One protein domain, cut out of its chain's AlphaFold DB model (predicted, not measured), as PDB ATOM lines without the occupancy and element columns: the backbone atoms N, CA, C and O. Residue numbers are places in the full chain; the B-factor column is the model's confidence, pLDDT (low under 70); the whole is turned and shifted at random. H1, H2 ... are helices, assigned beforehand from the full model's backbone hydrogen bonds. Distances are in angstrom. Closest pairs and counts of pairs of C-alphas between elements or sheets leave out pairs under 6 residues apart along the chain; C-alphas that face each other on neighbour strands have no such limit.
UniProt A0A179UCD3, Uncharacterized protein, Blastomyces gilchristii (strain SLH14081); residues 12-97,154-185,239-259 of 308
ATOM      1  N   ASP A  12     112.512 168.281 238.690       68.94
ATOM      2  CA  ASP A  12     113.224 168.592 237.448       68.94
ATOM      3  C   ASP A  12     114.037 169.893 237.527       68.94
ATOM      4  O   ASP A  12     114.727 170.251 236.579       68.94
ATOM      5  N   SER A  13     113.980 170.614 238.645       69.38
ATOM      6  CA  SER A  13     114.593 171.939 238.762       69.38
ATOM      7  C   SER A  13     116.102 171.960 238.558       69.38
ATOM      8  O   SER A  13     116.622 172.923 238.002       69.38
ATOM      9  N   GLU A  14     116.796 170.888 238.942       78.25
ATOM     10  CA  GLU A  14     118.229 170.730 238.692       78.25
ATOM     11  C   GLU A  14     118.572 170.619 237.199       78.25
ATOM     12  O   GLU A  14     119.706 170.903 236.820       78.25
ATOM     13  N   PHE A  15     117.622 170.215 236.348       80.81
ATOM     14  CA  PHE A  15     117.825 170.120 234.903       80.81
ATOM     15  C   PHE A  15     117.708 171.479 234.219       80.81
ATOM     16  O   PHE A  15     118.400 171.736 233.240       80.81
ATOM     17  N   HIS A  16     116.874 172.362 234.769       79.38
ATOM     18  CA  HIS A  16     116.701 173.736 234.290       79.38
ATOM     19  C   HIS A  16     117.793 174.688 234.794       79.38
ATOM     20  O   HIS A  16     117.702 175.898 234.581       79.38
ATOM     21  N   ASP A  17     118.819 174.164 235.468       84.31
ATOM     22  CA  ASP A  17     119.985 174.944 235.854       84.31
ATOM     23  C   ASP A  17     120.687 175.496 234.588       84.31
ATOM     24  O   ASP A  17     121.098 174.723 233.713       84.31
ATOM     25  N   PRO A  18     120.830 176.830 234.454       85.56
ATOM     26  CA  PRO A  18     121.376 177.440 233.244       85.56
ATOM     27  C   PRO A  18     122.855 177.100 233.023       85.56
ATOM     28  O   PRO A  18     123.313 177.061 231.879       85.56
ATOM     29  N   GLU A  19     123.612 176.845 234.092       88.94
ATOM     30  CA  GLU A  19     125.000 176.404 233.999       88.94
ATOM     31  C   GLU A  19     125.067 174.974 233.462       88.94
ATOM     32  O   GLU A  19     125.846 174.703 232.547       88.94
ATOM     33  N   ARG A  20     124.189 174.080 233.934       91.00
ATOM     34  CA  ARG A  20     124.095 172.703 233.423       91.00
ATOM     35  C   ARG A  20     123.806 172.675 231.926       91.00
ATOM     36  O   ARG A  20     124.533 172.028 231.173       91.00
ATOM     37  N   VAL A  21     122.773 173.397 231.493       87.50
ATOM     38  CA  VAL A  21     122.376 173.499 230.077       87.50
ATOM     39  C   VAL A  21     123.539 174.008 229.224       87.50
ATOM     40  O   VAL A  21     123.831 173.448 228.165       87.50
ATOM     41  N   LYS A  22     124.258 175.028 229.710       88.81
ATOM     42  CA  LYS A  22     125.439 175.577 229.037       88.81
ATOM     43  C   LYS A  22     126.562 174.545 228.901       88.81
ATOM     44  O   LYS A  22     127.115 174.405 227.813       88.81
ATOM     45  N   LEU A  23     126.902 173.834 229.976       91.62
ATOM     46  CA  LEU A  23     127.973 172.830 229.980       91.62
ATOM     47  C   LEU A  23     127.662 171.660 229.038       91.62
ATOM     48  O   LEU A  23     128.501 171.278 228.222       91.62
ATOM     49  N   ILE A  24     126.430 171.145 229.076       89.62
ATOM     50  CA  ILE A  24     125.971 170.100 228.149       89.62
ATOM     51  C   ILE A  24     126.050 170.592 226.699       89.62
ATOM     52  O   ILE A  24     126.504 169.863 225.814       89.62
ATOM     53  N   GLY A  25     125.680 171.850 226.451       86.75
ATOM     54  CA  GLY A  25     125.809 172.451 225.129       86.75
ATOM     55  C   GLY A  25     127.258 172.574 224.644       86.75
ATOM     56  O   GLY A  25     127.521 172.361 223.459       86.75
ATOM     57  N   SER A  26     128.209 172.853 225.541       88.88
ATOM     58  CA  SER A  26     129.646 172.836 225.227       88.88
ATOM     59  C   SER A  26     130.142 171.438 224.852       88.88
ATOM     60  O   SER A  26     130.854 171.303 223.858       88.88
ATOM     61  N   ILE A  27     129.731 170.395 225.585       89.38
ATOM     62  CA  ILE A  27     130.076 168.997 225.259       89.38
ATOM     63  C   ILE A  27     129.592 168.649 223.849       89.38
ATOM     64  O   ILE A  27     130.359 168.154 223.024       89.38
ATOM     65  N   LEU A  28     128.337 168.973 223.543       86.00
ATOM     66  CA  LEU A  28     127.755 168.738 222.225       86.00
ATOM     67  C   LEU A  28     128.484 169.471 221.099       86.00
ATOM     68  O   LEU A  28     128.701 168.908 220.025       86.00
ATOM     69  N   ARG A  29     128.895 170.717 221.340       85.62
ATOM     70  CA  ARG A  29     129.685 171.491 220.380       85.62
ATOM     71  C   ARG A  29     131.043 170.840 220.121       85.62
ATOM     72  O   ARG A  29     131.405 170.675 218.961       85.62
ATOM     73  N   ALA A  30     131.744 170.418 221.174       87.25
ATOM     74  CA  ALA A  30     133.028 169.730 221.058       87.25
ATOM     75  C   ALA A  30     132.903 168.408 220.277       87.25
ATOM     76  O   ALA A  30     133.738 168.106 219.425       87.25
ATOM     77  N   MET A  31     131.827 167.649 220.508       83.44
ATOM     78  CA  MET A  31     131.527 166.438 219.735       83.44
ATOM     79  C   MET A  31     131.267 166.748 218.256       83.44
ATOM     80  O   MET A  31     131.789 166.062 217.385       83.44
ATOM     81  N   ARG A  32     130.513 167.806 217.952       82.12
ATOM     82  CA  ARG A  32     130.239 168.197 216.563       82.12
ATOM     83  C   ARG A  32     131.492 168.665 215.828       82.12
ATOM     84  O   ARG A  32     131.694 168.325 214.667       82.12
ATOM     85  N   GLU A  33     132.338 169.451 216.488       83.12
ATOM     86  CA  GLU A  33     133.626 169.870 215.926       83.12
ATOM     87  C   GLU A  33     134.497 168.656 215.597       83.12
ATOM     88  O   GLU A  33     135.148 168.624 214.552       83.12
ATOM     89  N   LEU A  34     134.462 167.628 216.446       82.62
ATOM     90  CA  LEU A  34     135.143 166.368 216.187       82.62
ATOM     91  C   LEU A  34     134.597 165.644 214.944       82.62
ATOM     92  O   LEU A  34     135.393 165.219 214.106       82.62
ATOM     93  N   GLU A  35     133.274 165.543 214.785       81.06
ATOM     94  CA  GLU A  35     132.647 164.934 213.598       81.06
ATOM     95  C   GLU A  35     133.068 165.646 212.306       81.06
ATOM     96  O   GLU A  35     133.521 165.001 211.355       81.06
ATOM     97  N   ILE A  36     132.997 166.981 212.308       81.38
ATOM     98  CA  ILE A  36     133.381 167.822 211.168       81.38
ATOM     99  C   ILE A  36     134.867 167.631 210.837       81.38
ATOM    100  O   ILE A  36     135.223 167.451 209.671       81.38
ATOM    101  N   ASN A  37     135.743 167.625 211.848       82.94
ATOM    102  CA  ASN A  37     137.185 167.419 211.664       82.94
ATOM    103  C   ASN A  37     137.520 166.023 211.112       82.94
ATOM    104  O   ASN A  37     138.520 165.865 210.409       82.94
ATOM    105  N   ALA A  38     136.691 165.021 211.403       80.62
ATOM    106  CA  ALA A  38     136.815 163.673 210.860       80.62
ATOM    107  C   ALA A  38     136.220 163.520 209.446       80.62
ATOM    108  O   ALA A  38     136.329 162.446 208.855       80.62
ATOM    109  N   GLY A  39     135.606 164.573 208.893       79.25
ATOM    110  CA  GLY A  39     134.938 164.541 207.592       79.25
ATOM    111  C   GLY A  39     133.627 163.751 207.593       79.25
ATOM    112  O   GLY A  39     133.204 163.294 206.533       79.25
ATOM    113  N   ALA A  40     133.016 163.558 208.765       76.62
ATOM    114  CA  ALA A  40     131.711 162.928 208.911       76.62
ATOM    115  C   ALA A  40     130.602 163.992 208.944       76.62
ATOM    116  O   ALA A  40     130.807 165.096 209.453       76.62
ATOM    117  N   ASP A  41     129.417 163.656 208.429       72.31
ATOM    118  CA  ASP A  41     128.249 164.529 208.561       72.31
ATOM    119  C   ASP A  41     127.794 164.579 210.038       72.31
ATOM    120  O   ASP A  41     127.907 163.567 210.743       72.31
ATOM    121  N   PRO A  42     127.263 165.710 210.542       66.81
ATOM    122  CA  PRO A  42     126.796 165.808 211.924       66.81
ATOM    123  C   PRO A  42     125.767 164.731 212.283       66.81
ATOM    124  O   PRO A  42     124.789 164.533 211.559       66.81
ATOM    125  N   GLY A  43     125.970 164.049 213.409       65.94
ATOM    126  CA  GLY A  43     125.109 162.960 213.877       65.94
ATOM    127  C   GLY A  43     125.376 161.609 213.211       65.94
ATOM    128  O   GLY A  43     124.605 160.673 213.421       65.94
ATOM    129  N   THR A  44     126.447 161.493 212.416       66.12
ATOM    130  CA  THR A  44     126.887 160.219 211.817       66.12
ATOM    131  C   THR A  44     127.643 159.348 212.816       66.12
ATOM    132  O   THR A  44     127.690 158.128 212.658       66.12
ATOM    133  N   TRP A  45     128.265 159.943 213.839       67.56
ATOM    134  CA  TRP A  45     128.915 159.167 214.890       67.56
ATOM    135  C   TRP A  45     127.852 158.542 215.791       67.56
ATOM    136  O   TRP A  45     126.812 159.152 216.039       67.56
ATOM    137  N   LEU A  46     128.111 157.322 216.280       63.59
ATOM    138  CA  LEU A  46     127.204 156.652 217.211       63.59
ATOM    139  C   LEU A  46     126.926 157.603 218.388       63.59
ATOM    140  O   LEU A  46     127.879 158.036 219.045       63.59
ATOM    141  N   PRO A  47     125.662 157.980 218.644       66.38
ATOM    142  CA  PRO A  47     125.346 158.859 219.755       66.38
ATOM    143  C   PRO A  47     125.793 158.199 221.062       66.38
ATOM    144  O   PRO A  47     125.773 156.973 221.191       66.38
ATOM    145  N   LEU A  48     126.200 159.006 222.047       74.50
ATOM    146  CA  LEU A  48     126.407 158.480 223.394       74.50
ATOM    147  C   LEU A  48     125.119 157.769 223.842       74.50
ATOM    148  O   LEU A  48     124.022 158.284 223.625       74.50
ATOM    149  N   ASN A  49     125.274 156.595 224.458       76.25
ATOM    150  CA  ASN A  49     124.166 155.790 224.970       76.25
ATOM    151  C   ASN A  49     123.260 156.639 225.887       76.25
ATOM    152  O   ASN A  49     123.732 157.511 226.625       76.25
ATOM    153  N   GLU A  50     121.959 156.364 225.875       77.62
ATOM    154  CA  GLU A  50     120.940 156.975 226.730       77.62
ATOM    155  C   GLU A  50     121.339 156.981 228.213       77.62
ATOM    156  O   GLU A  50     121.068 157.942 228.936       77.62
ATOM    157  N   LEU A  51     122.024 155.931 228.673       78.31
ATOM    158  CA  LEU A  51     122.562 155.820 230.028       78.31
ATOM    159  C   LEU A  51     123.649 156.860 230.311       78.31
ATOM    160  O   LEU A  51     123.665 157.454 231.390       78.31
ATOM    161  N   VAL A  52     124.525 157.122 229.340       83.06
ATOM    162  CA  VAL A  52     125.578 158.140 229.453       83.06
ATOM    163  C   VAL A  52     124.943 159.521 229.537       83.06
ATOM    164  O   VAL A  52     125.258 160.278 230.454       83.06
ATOM    165  N   TRP A  53     123.995 159.826 228.650       84.75
ATOM    166  CA  TRP A  53     123.273 161.098 228.693       84.75
ATOM    167  C   TRP A  53     122.491 161.282 229.994       84.75
ATOM    168  O   TRP A  53     122.539 162.358 230.589       84.75
ATOM    169  N   SER A  54     121.844 160.228 230.491       83.00
ATOM    170  CA  SER A  54     121.146 160.250 231.782       83.00
ATOM    171  C   SER A  54     122.102 160.557 232.939       83.00
ATOM    172  O   SER A  54     121.791 161.385 233.797       83.00
ATOM    173  N   CYS A  55     123.292 159.947 232.944       84.94
ATOM    174  CA  CYS A  55     124.332 160.224 233.937       84.94
ATOM    175  C   CYS A  55     124.868 161.659 233.837       84.94
ATOM    176  O   CYS A  55     125.082 162.300 234.863       84.94
ATOM    177  N   ILE A  56     125.054 162.185 232.624       88.56
ATOM    178  CA  ILE A  56     125.488 163.573 232.397       88.56
ATOM    179  C   ILE A  56     124.445 164.552 232.956       88.56
ATOM    180  O   ILE A  56     124.798 165.457 233.714       88.56
ATOM    181  N   TRP A  57     123.158 164.341 232.672       85.88
ATOM    182  CA  TRP A  57     122.076 165.189 233.187       85.88
ATOM    183  C   TRP A  57     121.953 165.174 234.711       85.88
ATOM    184  O   TRP A  57     121.637 166.208 235.293       85.88
ATOM    185  N   LEU A  58     122.225 164.034 235.351       86.50
ATOM    186  CA  LEU A  58     122.129 163.853 236.806       86.50
ATOM    187  C   LEU A  58     123.442 164.120 237.558       86.50
ATOM    188  O   LEU A  58     123.469 164.052 238.787       86.50
ATOM    189  N   SER A  59     124.536 164.389 236.845       88.38
ATOM    190  CA  SER A  59     125.840 164.627 237.464       88.38
ATOM    191  C   SER A  59     125.864 165.928 238.272       88.38
ATOM    192  O   SER A  59     125.170 166.898 237.953       88.38
ATOM    193  N   ASP A  60     126.678 165.963 239.327       89.69
ATOM    194  CA  ASP A  60     126.932 167.203 240.061       89.69
ATOM    195  C   ASP A  60     127.537 168.256 239.122       89.69
ATOM    196  O   ASP A  60     128.349 167.926 238.254       89.69
ATOM    197  N   ILE A  61     127.180 169.529 239.314       90.25
ATOM    198  CA  ILE A  61     127.599 170.612 238.411       90.25
ATOM    199  C   ILE A  61     129.130 170.721 238.293       90.25
ATOM    200  O   ILE A  61     129.657 170.906 237.201       90.25
ATOM    201  N   GLU A  62     129.856 170.495 239.393       92.56
ATOM    202  CA  GLU A  62     131.323 170.491 239.423       92.56
ATOM    203  C   GLU A  62     131.906 169.372 238.549       92.56
ATOM    204  O   GLU A  62     132.825 169.591 237.763       92.56
ATOM    205  N   ARG A  63     131.322 168.170 238.629       91.19
ATOM    206  CA  ARG A  63     131.741 167.014 237.822       91.19
ATOM    207  C   ARG A  63     131.422 167.210 236.350       91.19
ATOM    208  O   ARG A  63     132.209 166.806 235.496       91.19
ATOM    209  N   LEU A  64     130.292 167.845 236.057       93.06
ATOM    210  CA  LEU A  64     129.915 168.209 234.699       93.06
ATOM    211  C   LEU A  64     130.880 169.247 234.111       93.06
ATOM    212  O   LEU A  64     131.263 169.133 232.946       93.06
ATOM    213  N   ALA A  65     131.317 170.224 234.906       93.50
ATOM    214  CA  ALA A  65     132.305 171.215 234.491       93.50
ATOM    215  C   ALA A  65     133.674 170.573 234.208       93.50
ATOM    216  O   ALA A  65     134.274 170.839 233.162       93.50
ATOM    217  N   ASP A  66     134.134 169.670 235.079       94.00
ATOM    218  CA  ASP A  66     135.365 168.892 234.874       94.00
ATOM    219  C   ASP A  66     135.303 168.051 233.589       94.00
ATOM    220  O   ASP A  66     136.250 168.027 232.790       94.00
ATOM    221  N   LEU A  67     134.169 167.379 233.362       92.00
ATOM    222  CA  LEU A  67     133.923 166.587 232.159       92.00
ATOM    223  C   LEU A  67     133.929 167.469 230.904       92.00
ATOM    224  O   LEU A  67     134.586 167.131 229.923       92.00
ATOM    225  N   THR A  68     133.267 168.625 230.958       93.06
ATOM    226  CA  THR A  68     133.226 169.600 229.857       93.06
ATOM    227  C   THR A  68     134.626 170.100 229.514       93.06
ATOM    228  O   THR A  68     135.025 170.057 228.354       93.06
ATOM    229  N   SER A  69     135.429 170.473 230.518       93.81
ATOM    230  CA  SER A  69     136.826 170.880 230.305       93.81
ATOM    231  C   SER A  69     137.670 169.766 229.681       93.81
ATOM    232  O   SER A  69     138.610 170.037 228.935       93.81
ATOM    233  N   SER A  70     137.363 168.508 229.994       91.06
ATOM    234  CA  SER A  70     138.048 167.356 229.409       91.06
ATOM    235  C   SER A  70     137.660 167.160 227.940       91.06
ATOM    236  O   SER A  70     138.541 166.956 227.107       91.06
ATOM    237  N   PHE A  71     136.374 167.308 227.607       89.62
ATOM    238  CA  PHE A  71     135.884 167.299 226.225       89.62
ATOM    239  C   PHE A  71     136.451 168.444 225.384       89.62
ATOM    240  O   PHE A  71     136.784 168.225 224.229       89.62
ATOM    241  N   GLU A  72     136.607 169.645 225.941       88.62
ATOM    242  CA  GLU A  72     137.212 170.779 225.223       88.62
ATOM    243  C   GLU A  72     138.702 170.554 224.905       88.62
ATOM    244  O   GLU A  72     139.220 171.097 223.931       88.62
ATOM    245  N   LYS A  73     139.407 169.763 225.725       91.12
ATOM    246  CA  LYS A  73     140.836 169.461 225.535       91.12
ATOM    247  C   LYS A  73     141.069 168.327 224.547       91.12
ATOM    248  O   LYS A  73     141.956 168.437 223.705       91.12
ATOM    249  N   ASP A  74     140.329 167.232 224.695       89.56
ATOM    250  CA  ASP A  74     140.472 166.035 223.864       89.56
ATOM    251  C   ASP A  74     139.123 165.307 223.717       89.56
ATOM    252  O   ASP A  74     138.860 164.310 224.403       89.56
ATOM    253  N   PRO A  75     138.238 165.800 222.831       87.19
ATOM    254  CA  PRO A  75     136.903 165.235 222.683       87.19
ATOM    255  C   PRO A  75     136.947 163.773 222.223       87.19
ATOM    256  O   PRO A  75     136.137 162.966 222.676       87.19
ATOM    257  N   SER A  76     137.924 163.406 221.385       84.69
ATOM    258  CA  SER A  76     138.110 162.038 220.888       84.69
ATOM    259  C   SER A  76     138.401 161.062 222.016       84.69
ATOM    260  O   SER A  76     137.762 160.014 222.116       84.69
ATOM    261  N   HIS A  77     139.369 161.392 222.872       88.31
ATOM    262  CA  HIS A  77     139.770 160.509 223.959       88.31
ATOM    263  C   HIS A  77     138.656 160.335 224.989       88.31
ATOM    264  O   HIS A  77     138.376 159.212 225.408       88.31
ATOM    265  N   ILE A  78     137.976 161.423 225.356       89.50
ATOM    266  CA  ILE A  78     136.882 161.368 226.331       89.50
ATOM    267  C   ILE A  78     135.674 160.616 225.774       89.50
ATOM    268  O   ILE A  78     135.102 159.787 226.482       89.50
ATOM    269  N   PHE A  79     135.328 160.827 224.503       84.25
ATOM    270  CA  PHE A  79     134.272 160.062 223.843       84.25
ATOM    271  C   PHE A  79     134.566 158.557 223.880       84.25
ATOM    272  O   PHE A  79     133.705 157.772 224.274       84.25
ATOM    273  N   GLN A  80     135.800 158.152 223.561       82.81
ATOM    274  CA  GLN A  80     136.219 156.747 223.617       82.81
ATOM    275  C   GLN A  80     136.177 156.174 225.040       82.81
ATOM    276  O   GLN A  80     135.738 155.041 225.222       82.81
ATOM    277  N   ILE A  81     136.578 156.946 226.057       86.06
ATOM    278  CA  ILE A  81     136.486 156.519 227.462       86.06
ATOM    279  C   ILE A  81     135.032 156.278 227.863       86.06
ATOM    280  O   ILE A  81     134.732 155.245 228.463       86.06
ATOM    281  N   LEU A  82     134.131 157.212 227.556       83.88
ATOM    282  CA  LEU A  82     132.719 157.082 227.912       83.88
ATOM    283  C   LEU A  82     132.070 155.920 227.165       83.88
ATOM    284  O   LEU A  82     131.391 155.104 227.782       83.88
ATOM    285  N   TYR A  83     132.339 155.795 225.868       78.31
ATOM    286  CA  TYR A  83     131.847 154.677 225.076       78.31
ATOM    287  C   TYR A  83     132.330 153.338 225.647       78.31
ATOM    288  O   TYR A  83     131.522 152.471 225.963       78.31
ATOM    289  N   ALA A  84     133.636 153.180 225.879       77.81
ATOM    290  CA  ALA A  84     134.191 151.942 226.418       77.81
ATOM    291  C   ALA A  84     133.667 151.631 227.827       77.81
ATOM    292  O   ALA A  84     133.326 150.488 228.112       77.81
ATOM    293  N   THR A  85     133.574 152.634 228.703       76.69
ATOM    294  CA  THR A  85     133.132 152.430 230.089       76.69
ATOM    295  C   THR A  85     131.713 151.890 230.137       76.69
ATOM    296  O   THR A  85     131.470 150.947 230.871       76.69
ATOM    297  N   PHE A  86     130.792 152.448 229.353       69.88
ATOM    298  CA  PHE A  86     129.378 152.088 229.439       69.88
ATOM    299  C   PHE A  86     128.974 150.937 228.512       69.88
ATOM    300  O   PHE A  86     128.015 150.240 228.832       69.88
ATOM    301  N   SER A  87     129.715 150.689 227.425       66.69
ATOM    302  CA  SER A  87     129.478 149.542 226.537       66.69
ATOM    303  C   SER A  87     130.127 148.248 227.040       66.69
ATOM    304  O   SER A  87     129.587 147.173 226.809       66.69
ATOM    305  N   LEU A  88     131.279 148.315 227.726       58.03
ATOM    306  CA  LEU A  88     131.971 147.114 228.236       58.03
ATOM    307  C   LEU A  88     131.461 146.660 229.597       58.03
ATOM    308  O   LEU A  88     131.608 145.496 229.969       58.03
ATOM    309  N   THR A  89     130.902 147.574 230.376       58.50
ATOM    310  CA  THR A  89     130.190 147.177 231.575       58.50
ATOM    311  C   THR A  89     128.811 146.717 231.137       58.50
ATOM    312  O   THR A  89     128.056 147.518 230.593       58.50
ATOM    313  N   GLU A  90     128.416 145.489 231.452       60.69
ATOM    314  CA  GLU A  90     127.024 145.019 231.354       60.69
ATOM    315  C   GLU A  90     126.044 145.850 232.225       60.69
ATOM    316  O   GLU A  90     124.952 145.404 232.543       60.69
ATOM    317  N   LEU A  91     126.405 147.071 232.643       61.47
ATOM    318  CA  LEU A  91     125.557 148.042 233.321       61.47
ATOM    319  C   LEU A  91     124.290 148.362 232.519       61.47
ATOM    320  O   LEU A  91     123.274 148.657 233.131       61.47
ATOM    321  N   GLY A  92     124.292 148.267 231.189       59.03
ATOM    322  CA  GLY A  92     123.030 148.268 230.440       59.03
ATOM    323  C   GLY A  92     122.142 147.106 230.899       59.03
ATOM    324  O   GLY A  92     121.128 147.309 231.561       59.03
ATOM    325  N   ALA A  93     122.602 145.876 230.668       61.47
ATOM    326  CA  ALA A  93     121.872 144.649 230.981       61.47
ATOM    327  C   ALA A  93     121.491 144.494 232.470       61.47
ATOM    328  O   ALA A  93     120.376 144.089 232.784       61.47
ATOM    329  N   LEU A  94     122.377 144.847 233.405       59.12
ATOM    330  CA  LEU A  94     122.139 144.735 234.850       59.12
ATOM    331  C   LEU A  94     121.022 145.658 235.351       59.12
ATOM    332  O   LEU A  94     120.403 145.360 236.373       59.12
ATOM    333  N   TRP A  95     120.786 146.776 234.661       55.78
ATOM    334  CA  TRP A  95     119.891 147.834 235.127       55.78
ATOM    335  C   TRP A  95     118.616 147.969 234.294       55.78
ATOM    336  O   TRP A  95     117.602 148.405 234.835       55.78
ATOM    337  N   THR A  96     118.638 147.582 233.017       52.69
ATOM    338  CA  THR A  96     117.474 147.667 232.118       52.69
ATOM    339  C   THR A  96     116.775 146.334 231.895       52.69
ATOM    340  O   THR A  96     115.620 146.352 231.475       52.69
ATOM    341  N   SER A  97     117.404 145.197 232.232       50.56
ATOM    342  CA  SER A  97     116.739 143.899 232.127       50.56
ATOM    343  C   SER A  97     115.509 143.900 233.030       50.56
ATOM    344  O   SER A  97     115.605 143.946 234.263       50.56
ATOM    345  N   LYS A 154     103.766 163.135 222.321       36.44
ATOM    346  CA  LYS A 154     104.275 163.595 223.631       36.44
ATOM    347  C   LYS A 154     105.495 162.795 224.101       36.44
ATOM    348  O   LYS A 154     106.426 163.374 224.641       36.44
ATOM    349  N   LEU A 155     105.495 161.486 223.841       31.38
ATOM    350  CA  LEU A 155     106.626 160.591 224.108       31.38
ATOM    351  C   LEU A 155     107.793 160.842 223.141       31.38
ATOM    352  O   LEU A 155     108.935 160.865 223.575       31.38
ATOM    353  N   ARG A 156     107.515 161.119 221.861       35.78
ATOM    354  CA  ARG A 156     108.549 161.407 220.851       35.78
ATOM    355  C   ARG A 156     109.356 162.670 221.148       35.78
ATOM    356  O   ARG A 156     110.569 162.632 221.045       35.78
ATOM    357  N   ASN A 157     108.711 163.728 221.635       44.50
ATOM    358  CA  ASN A 157     109.427 164.938 222.049       44.50
ATOM    359  C   ASN A 157     110.351 164.694 223.258       44.50
ATOM    360  O   ASN A 157     111.398 165.314 223.357       44.50
ATOM    361  N   TYR A 158     109.975 163.790 224.170       42.03
ATOM    362  CA  TYR A 158     110.798 163.427 225.329       42.03
ATOM    363  C   TYR A 158     112.013 162.573 224.925       42.03
ATOM    364  O   TYR A 158     113.103 162.745 225.464       42.03
ATOM    365  N   LEU A 159     111.822 161.690 223.937       46.50
ATOM    366  CA  LEU A 159     112.873 160.875 223.326       46.50
ATOM    367  C   LEU A 159     113.944 161.747 222.646       46.50
ATOM    368  O   LEU A 159     115.135 161.518 222.847       46.50
ATOM    369  N   ASP A 160     113.525 162.782 221.911       52.88
ATOM    370  CA  ASP A 160     114.435 163.710 221.222       52.88
ATOM    371  C   ASP A 160     115.235 164.592 222.210       52.88
ATOM    372  O   ASP A 160     116.391 164.916 221.951       52.88
ATOM    373  N   SER A 161     114.666 164.928 223.379       52.94
ATOM    374  CA  SER A 161     115.358 165.675 224.448       52.94
ATOM    375  C   SER A 161     116.392 164.856 225.228       52.94
ATOM    376  O   SER A 161     117.204 165.436 225.941       52.94
ATOM    377  N   LEU A 162     116.366 163.522 225.140       54.41
ATOM    378  CA  LEU A 162     117.334 162.645 225.818       54.41
ATOM    379  C   LEU A 162     118.374 162.064 224.870       54.41
ATOM    380  O   LEU A 162     119.522 161.864 225.268       54.41
ATOM    381  N   ARG A 163     118.004 161.855 223.607       59.28
ATOM    382  CA  ARG A 163     118.937 161.559 222.520       59.28
ATOM    383  C   ARG A 163     119.503 162.863 221.976       59.28
ATOM    384  O   ARG A 163     119.195 163.272 220.859       59.28
ATOM    385  N   LEU A 164     120.337 163.525 222.779       64.44
ATOM    386  CA  LEU A 164     121.085 164.691 222.320       64.44
ATOM    387  C   LEU A 164     122.033 164.248 221.194       64.44
ATOM    388  O   LEU A 164     123.098 163.681 221.432       64.44
ATOM    389  N   SER A 165     121.612 164.490 219.955       66.38
ATOM    390  CA  SER A 165     122.429 164.310 218.761       66.38
ATOM    391  C   SER A 165     123.046 165.644 218.360       66.38
ATOM    392  O   SER A 165     122.398 166.691 218.408       66.38
ATOM    393  N   THR A 166     124.288 165.610 217.890       66.44
ATOM    394  CA  THR A 166     124.954 166.759 217.262       66.44
ATOM    395  C   THR A 166     124.235 167.236 215.995       66.44
ATOM    396  O   THR A 166     124.393 168.394 215.607       66.44
ATOM    397  N   ALA A 167     123.382 166.401 215.387       61.56
ATOM    398  CA  ALA A 167     122.499 166.789 214.287       61.56
ATOM    399  C   ALA A 167     121.467 167.860 214.688       61.56
ATOM    400  O   ALA A 167     120.968 168.583 213.827       61.56
ATOM    401  N   ALA A 168     121.155 167.992 215.983       63.97
ATOM    402  CA  ALA A 168     120.240 169.012 216.494       63.97
ATOM    403  C   ALA A 168     120.897 170.400 216.657       63.97
ATOM    404  O   ALA A 168     120.204 171.372 216.968       63.97
ATOM    405  N   LEU A 169     122.217 170.523 216.452       68.19
ATOM    406  CA  LEU A 169     122.935 171.797 216.543       68.19
ATOM    407  C   LEU A 169     122.770 172.631 215.256       68.19
ATOM    408  O   LEU A 169     122.891 172.089 214.153       68.19
ATOM    409  N   PRO A 170     122.584 173.961 215.360       65.88
ATOM    410  CA  PRO A 170     122.508 174.854 214.203       65.88
ATOM    411  C   PRO A 170     123.811 174.832 213.397       65.88
ATOM    412  O   PRO A 170     124.888 174.772 213.973       65.88
ATOM    413  N   GLU A 171     123.745 174.868 212.061       65.12
ATOM    414  CA  GLU A 171     124.921 174.860 211.162       65.12
ATOM    415  C   GLU A 171     125.933 175.971 211.460       65.12
ATOM    416  O   GLU A 171     127.137 175.728 211.394       65.12
ATOM    417  N   ASP A 172     125.464 177.150 211.867       69.75
ATOM    418  CA  ASP A 172     126.338 178.233 212.305       69.75
ATOM    419  C   ASP A 172     126.776 178.014 213.770       69.75
ATOM    420  O   ASP A 172     125.937 178.074 214.673       69.75
ATOM    421  N   PRO A 173     128.079 177.814 214.054       61.44
ATOM    422  CA  PRO A 173     128.586 177.675 215.422       61.44
ATOM    423  C   PRO A 173     128.402 178.951 216.264       61.44
ATOM    424  O   PRO A 173     128.495 178.905 217.493       61.44
ATOM    425  N   SER A 174     128.145 180.093 215.626       57.53
ATOM    426  CA  SER A 174     127.887 181.383 216.272       57.53
ATOM    427  C   SER A 174     126.428 181.539 216.701       57.53
ATOM    428  O   SER A 174     126.119 182.435 217.490       57.53
ATOM    429  N   GLN A 175     125.529 180.696 216.186       64.38
ATOM    430  CA  GLN A 175     124.119 180.725 216.542       64.38
ATOM    431  C   GLN A 175     123.925 180.153 217.947       64.38
ATOM    432  O   GLN A 175     124.446 179.093 218.302       64.38
ATOM    433  N   GLU A 176     123.168 180.882 218.764       62.47
ATOM    434  CA  GLU A 176     122.795 180.430 220.096       62.47
ATOM    435  C   GLU A 176     121.879 179.205 219.970       62.47
ATOM    436  O   GLU A 176     120.881 179.220 219.245       62.47
ATOM    437  N   PHE A 177     122.257 178.123 220.644       66.69
ATOM    438  CA  PHE A 177     121.514 176.872 220.692       66.69
ATOM    439  C   PHE A 177     121.144 176.596 222.143       66.69
ATOM    440  O   PHE A 177     121.961 176.784 223.044       66.69
ATOM    441  N   THR A 178     119.904 176.170 222.356       64.50
ATOM    442  CA  THR A 178     119.390 175.823 223.679       64.50
ATOM    443  C   THR A 178     119.189 174.317 223.734       64.50
ATOM    444  O   THR A 178     118.484 173.756 222.897       64.50
ATOM    445  N   VAL A 179     119.830 173.664 224.705       73.56
ATOM    446  CA  VAL A 179     119.525 172.272 225.046       73.56
ATOM    447  C   VAL A 179     118.212 172.282 225.826       73.56
ATOM    448  O   VAL A 179     118.145 172.903 226.884       73.56
ATOM    449  N   GLU A 180     117.186 171.600 225.322       74.31
ATOM    450  CA  GLU A 180     115.932 171.410 226.057       74.31
ATOM    451  C   GLU A 180     116.152 170.392 227.190       74.31
ATOM    452  O   GLU A 180     116.495 169.240 226.903       74.31
ATOM    453  N   PRO A 181     115.980 170.774 228.469       74.44
ATOM    454  CA  PRO A 181     116.172 169.857 229.582       74.44
ATOM    455  C   PRO A 181     115.108 168.755 229.607       74.44
ATOM    456  O   PRO A 181     113.954 169.001 229.237       74.44
ATOM    457  N   PRO A 182     115.431 167.550 230.110       71.38
ATOM    458  CA  PRO A 182     114.421 166.530 230.338       71.38
ATOM    459  C   PRO A 182     113.388 167.041 231.348       71.38
ATOM    460  O   PRO A 182     113.727 167.466 232.448       71.38
ATOM    461  N   SER A 183     112.106 166.999 230.988       67.38
ATOM    462  CA  SER A 183     111.026 167.474 231.858       67.38
ATOM    463  C   SER A 183     110.311 166.304 232.526       67.38
ATOM    464  O   SER A 183     109.681 165.493 231.840       67.38
ATOM    465  N   PHE A 184     110.312 166.231 233.855       64.50
ATOM    466  CA  PHE A 184     109.410 165.308 234.542       64.50
ATOM    467  C   PHE A 184     107.963 165.825 234.474       64.50
ATOM    468  O   PHE A 184     107.738 167.036 234.437       64.50
ATOM    469  N   PRO A 185     106.948 164.942 234.440       59.25
ATOM    470  CA  PRO A 185     105.559 165.376 234.414       59.25
ATOM    471  C   PRO A 185     105.244 166.244 235.638       59.25
ATOM    472  O   PRO A 185     105.250 165.783 236.780       59.25
ATOM    473  N   ASP A 239     119.269 158.356 248.925       84.19
ATOM    474  CA  ASP A 239     119.767 159.234 247.863       84.19
ATOM    475  C   ASP A 239     120.303 158.435 246.665       84.19
ATOM    476  O   ASP A 239     119.958 158.719 245.516       84.19
ATOM    477  N   LEU A 240     121.072 157.372 246.920       85.56
ATOM    478  CA  LEU A 240     121.518 156.457 245.873       85.56
ATOM    479  C   LEU A 240     120.327 155.801 245.161       85.56
ATOM    480  O   LEU A 240     120.246 155.839 243.936       85.56
ATOM    481  N   GLN A 241     119.377 155.240 245.915       86.94
ATOM    482  CA  GLN A 241     118.165 154.635 245.362       86.94
ATOM    483  C   GLN A 241     117.397 155.644 244.503       86.94
ATOM    484  O   GLN A 241     116.963 155.303 243.402       86.94
ATOM    485  N   TRP A 242     117.251 156.880 244.973       83.81
ATOM    486  CA  TRP A 242     116.579 157.953 244.252       83.81
ATOM    487  C   TRP A 242     117.273 158.286 242.927       83.81
ATOM    488  O   TRP A 242     116.624 158.299 241.880       83.81
ATOM    489  N   LYS A 243     118.597 158.477 242.944       83.75
ATOM    490  CA  LYS A 243     119.396 158.748 241.738       83.75
ATOM    491  C   LYS A 243     119.287 157.618 240.721       83.75
ATOM    492  O   LYS A 243     119.044 157.881 239.547       83.75
ATOM    493  N   LEU A 244     119.370 156.367 241.170       84.06
ATOM    494  CA  LEU A 244     119.250 155.194 240.302       84.06
ATOM    495  C   LEU A 244     117.867 155.084 239.648       84.06
ATOM    496  O   LEU A 244     117.778 154.815 238.453       84.06
ATOM    497  N   HIS A 245     116.788 155.353 240.390       82.38
ATOM    498  CA  HIS A 245     115.439 155.372 239.810       82.38
ATOM    499  C   HIS A 245     115.286 156.467 238.753       82.38
ATOM    500  O   HIS A 245     114.613 156.254 237.746       82.38
ATOM    501  N   ARG A 246     115.920 157.629 238.952       83.75
ATOM    502  CA  ARG A 246     115.907 158.715 237.965       83.75
ATOM    503  C   ARG A 246     116.698 158.353 236.715       83.75
ATOM    504  O   ARG A 246     116.182 158.573 235.625       83.75
ATOM    505  N   VAL A 247     117.882 157.748 236.857       83.75
ATOM    506  CA  VAL A 247     118.644 157.206 235.717       83.75
ATOM    507  C   VAL A 247     117.776 156.222 234.935       83.75
ATOM    508  O   VAL A 247     117.606 156.389 233.733       83.75
ATOM    509  N   LEU A 248     117.161 155.249 235.612       79.88
ATOM    510  CA  LEU A 248     116.316 154.245 234.965       79.88
ATOM    511  C   LEU A 248     115.116 154.872 234.244       79.88
ATOM    512  O   LEU A 248     114.804 154.489 233.120       79.88
ATOM    513  N   ALA A 249     114.457 155.848 234.868       77.81
ATOM    514  CA  ALA A 249     113.335 156.553 234.259       77.81
ATOM    515  C   ALA A 249     113.752 157.331 233.001       77.81
ATOM    516  O   ALA A 249     113.018 157.313 232.015       77.81
ATOM    517  N   LEU A 250     114.918 157.987 233.020       77.50
ATOM    518  CA  LEU A 250     115.462 158.694 231.857       77.50
ATOM    519  C   LEU A 250     115.839 157.707 230.746       77.50
ATOM    520  O   LEU A 250     115.378 157.880 229.624       77.50
ATOM    521  N   VAL A 251     116.560 156.625 231.053       76.06
ATOM    522  CA  VAL A 251     116.938 155.592 230.068       76.06
ATOM    523  C   VAL A 251     115.711 154.941 229.430       76.06
ATOM    524  O   VAL A 251     115.607 154.876 228.206       76.06
ATOM    525  N   ALA A 252     114.746 154.501 230.240       71.62
ATOM    526  CA  ALA A 252     113.535 153.854 229.740       71.62
ATOM    527  C   ALA A 252     112.738 154.782 228.815       71.62
ATOM    528  O   ALA A 252     112.221 154.361 227.781       71.62
ATOM    529  N   ALA A 253     112.654 156.062 229.169       67.00
ATOM    530  CA  ALA A 253     111.919 157.031 228.378       67.00
ATOM    531  C   ALA A 253     112.735 157.630 227.217       67.00
ATOM    532  O   ALA A 253     112.131 158.249 226.349       67.00
ATOM    533  N   ALA A 254     114.047 157.381 227.151       64.19
ATOM    534  CA  ALA A 254     114.901 157.605 225.983       64.19
ATOM    535  C   ALA A 254     114.791 156.480 224.925       64.19
ATOM    536  O   ALA A 254     115.350 156.597 223.836       64.19
ATOM    537  N   GLY A 255     113.985 155.443 225.194       58.19
ATOM    538  CA  GLY A 255     113.644 154.418 224.210       58.19
ATOM    539  C   GLY A 255     114.784 153.436 223.988       58.19
ATOM    540  O   GLY A 255     115.163 153.192 222.842       58.19
ATOM    541  N   TYR A 256     115.329 152.903 225.086       53.47
ATOM    542  CA  TYR A 256     116.195 151.729 225.039       53.47
ATOM    543  C   TYR A 256     115.458 150.622 224.276       53.47
ATOM    544  O   TYR A 256     114.438 150.113 224.746       53.47
ATOM    545  N   ASN A 257     115.929 150.322 223.070       49.09
ATOM    546  CA  ASN A 257     115.420 149.223 222.270       49.09
ATOM    547  C   ASN A 257     116.278 148.011 222.641       49.09
ATOM    548  O   ASN A 257     117.485 148.040 222.428       49.09
ATOM    549  N   GLU A 258     115.675 146.961 223.200       48.03
ATOM    550  CA  GLU A 258     116.336 145.647 223.304       48.03
ATOM    551  C   GLU A 258     116.528 145.006 221.911       48.03
ATOM    552  O   GLU A 258     117.157 143.965 221.790       48.03
ATOM    553  N   ASP A 259     116.024 145.658 220.860       43.56
ATOM    554  CA  ASP A 259     115.922 145.168 219.487       43.56
ATOM    555  C   ASP A 259     117.232 145.256 218.676       43.56
ATOM    556  O   ASP A 259     117.193 145.199 217.444       43.56
TER     557      ASP A 259
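This is residues 12 to 97, 154 to 185 and 239 to 259 of the 308 residues of an uncharacterized protein of Blastomyces gilchristii (strain SLH14081) (UniProt A0A179UCD3). Seven helices, mostly crossed, make a rounded body with the short H2 in its middle: the side-by-side pair H1 and H3 is on one side of H2 and H7 on the other. H4 turns off at the end of H3 and makes a corner with H1, where its residues 75 to 76 meet residues 30 to 34 of H1; H5 follows it toward H7, and H6 points with its last residues at H2 and H7, while residues 163 to 185 make a long loop with no named element. The printed part has 139 residues, of which 86 are in the named helices, in the order H1, H2, H3, H4, H5, H6, H7; there is no named strand, and the class is all helix. The whole is compact, with a radius of gyration of the C-alphas of 14.7 A, and the C-alphas span 39 by 32 by 31 A.

The printed part begins at Asp 12, and H1, residues 18 to 37, is its longest helix by residues, 28.6 A from first to last C-alpha; C-alpha 18 is at (121.376, 177.440, 233.244). Residues 38 to 49 belong to no named element. H2, residues 50 to 58, is 12.3 A long and begins with C-alpha 50 at (120.940, 156.975, 226.730). H3, residues 61 to 73, measures 18.5 A, and H4, residues 75 to 88, measures 19.6 A. H5, residues 91 to 96, is 8.2 A long. After a cut, H6, residues 154 to 162, is 13.3 A long, and residues 163 to 185 follow it. After a second cut, H7, residues 239 to 253, is 21.1 A long and ends with C-alpha 253 at (111.919, 157.031, 228.378).

H1 and H3 touch at a shallow tilt of 20 degrees and run the same way; their closest C-alphas, those of Ile 27 and Thr 68, are 5.6 A apart. H4 touches H1 about perpendicular, at 79 degrees, with residues 75 to 76 alone meeting residues 30 to 34; the closest C-alphas, of Ala 30 and Pro 75, are 6.2 A apart. H3 and H4 only just touch, with 3 pairs of C-alphas within 8 A, and only at the corner, closest at Phe 71 and Ile 78, 6.0 A. H2 is close to H1 but not clearly touching, the C-alphas of Arg 20 and Trp 57 being 7.8 A apart. H2 touches H7 at a steep tilt of 45 degrees, opposite ways, and the closest C-alphas, of Glu 50 and Val 251, are 5.4 A apart. H6 touches H7 at a steep tilt of 64 degrees, with the C-alphas of Leu 159 and Ala 253 closest at 6.4 A. H2 and H6 only just touch, with 3 pairs of C-alphas within 8 A, the closest being Trp 53 and Leu 162 at 6.8 A. H5 only just touches H7, with 3 such pairs, closest at Thr 96 and Leu 248, 7.3 A. H1 and H7 are apart, as are, for instance, H3 and H6. Every O i to N i+4 pair is within hydrogen-bond range in H1, H2, H3, H4, H5 and H7; in H6 it is 4 of 5.

The two C-alphas farthest apart are those of Gly 39 and Asp 239, at 43.4 A. Residues 98 to 153 are not printed, with 24.8 A between C-alphas 97 and 154, and residues 186 to 238 are not printed, with 20.5 A between C-alphas 185 and 239. Of the links printed whole, H1 to H2 is long, with 12 residues. The mean pLDDT of the printed part is 74.3; it is under 70 at 55 residues, among them 86 to 97 and 154 to 178, and H6 has a mean of 44.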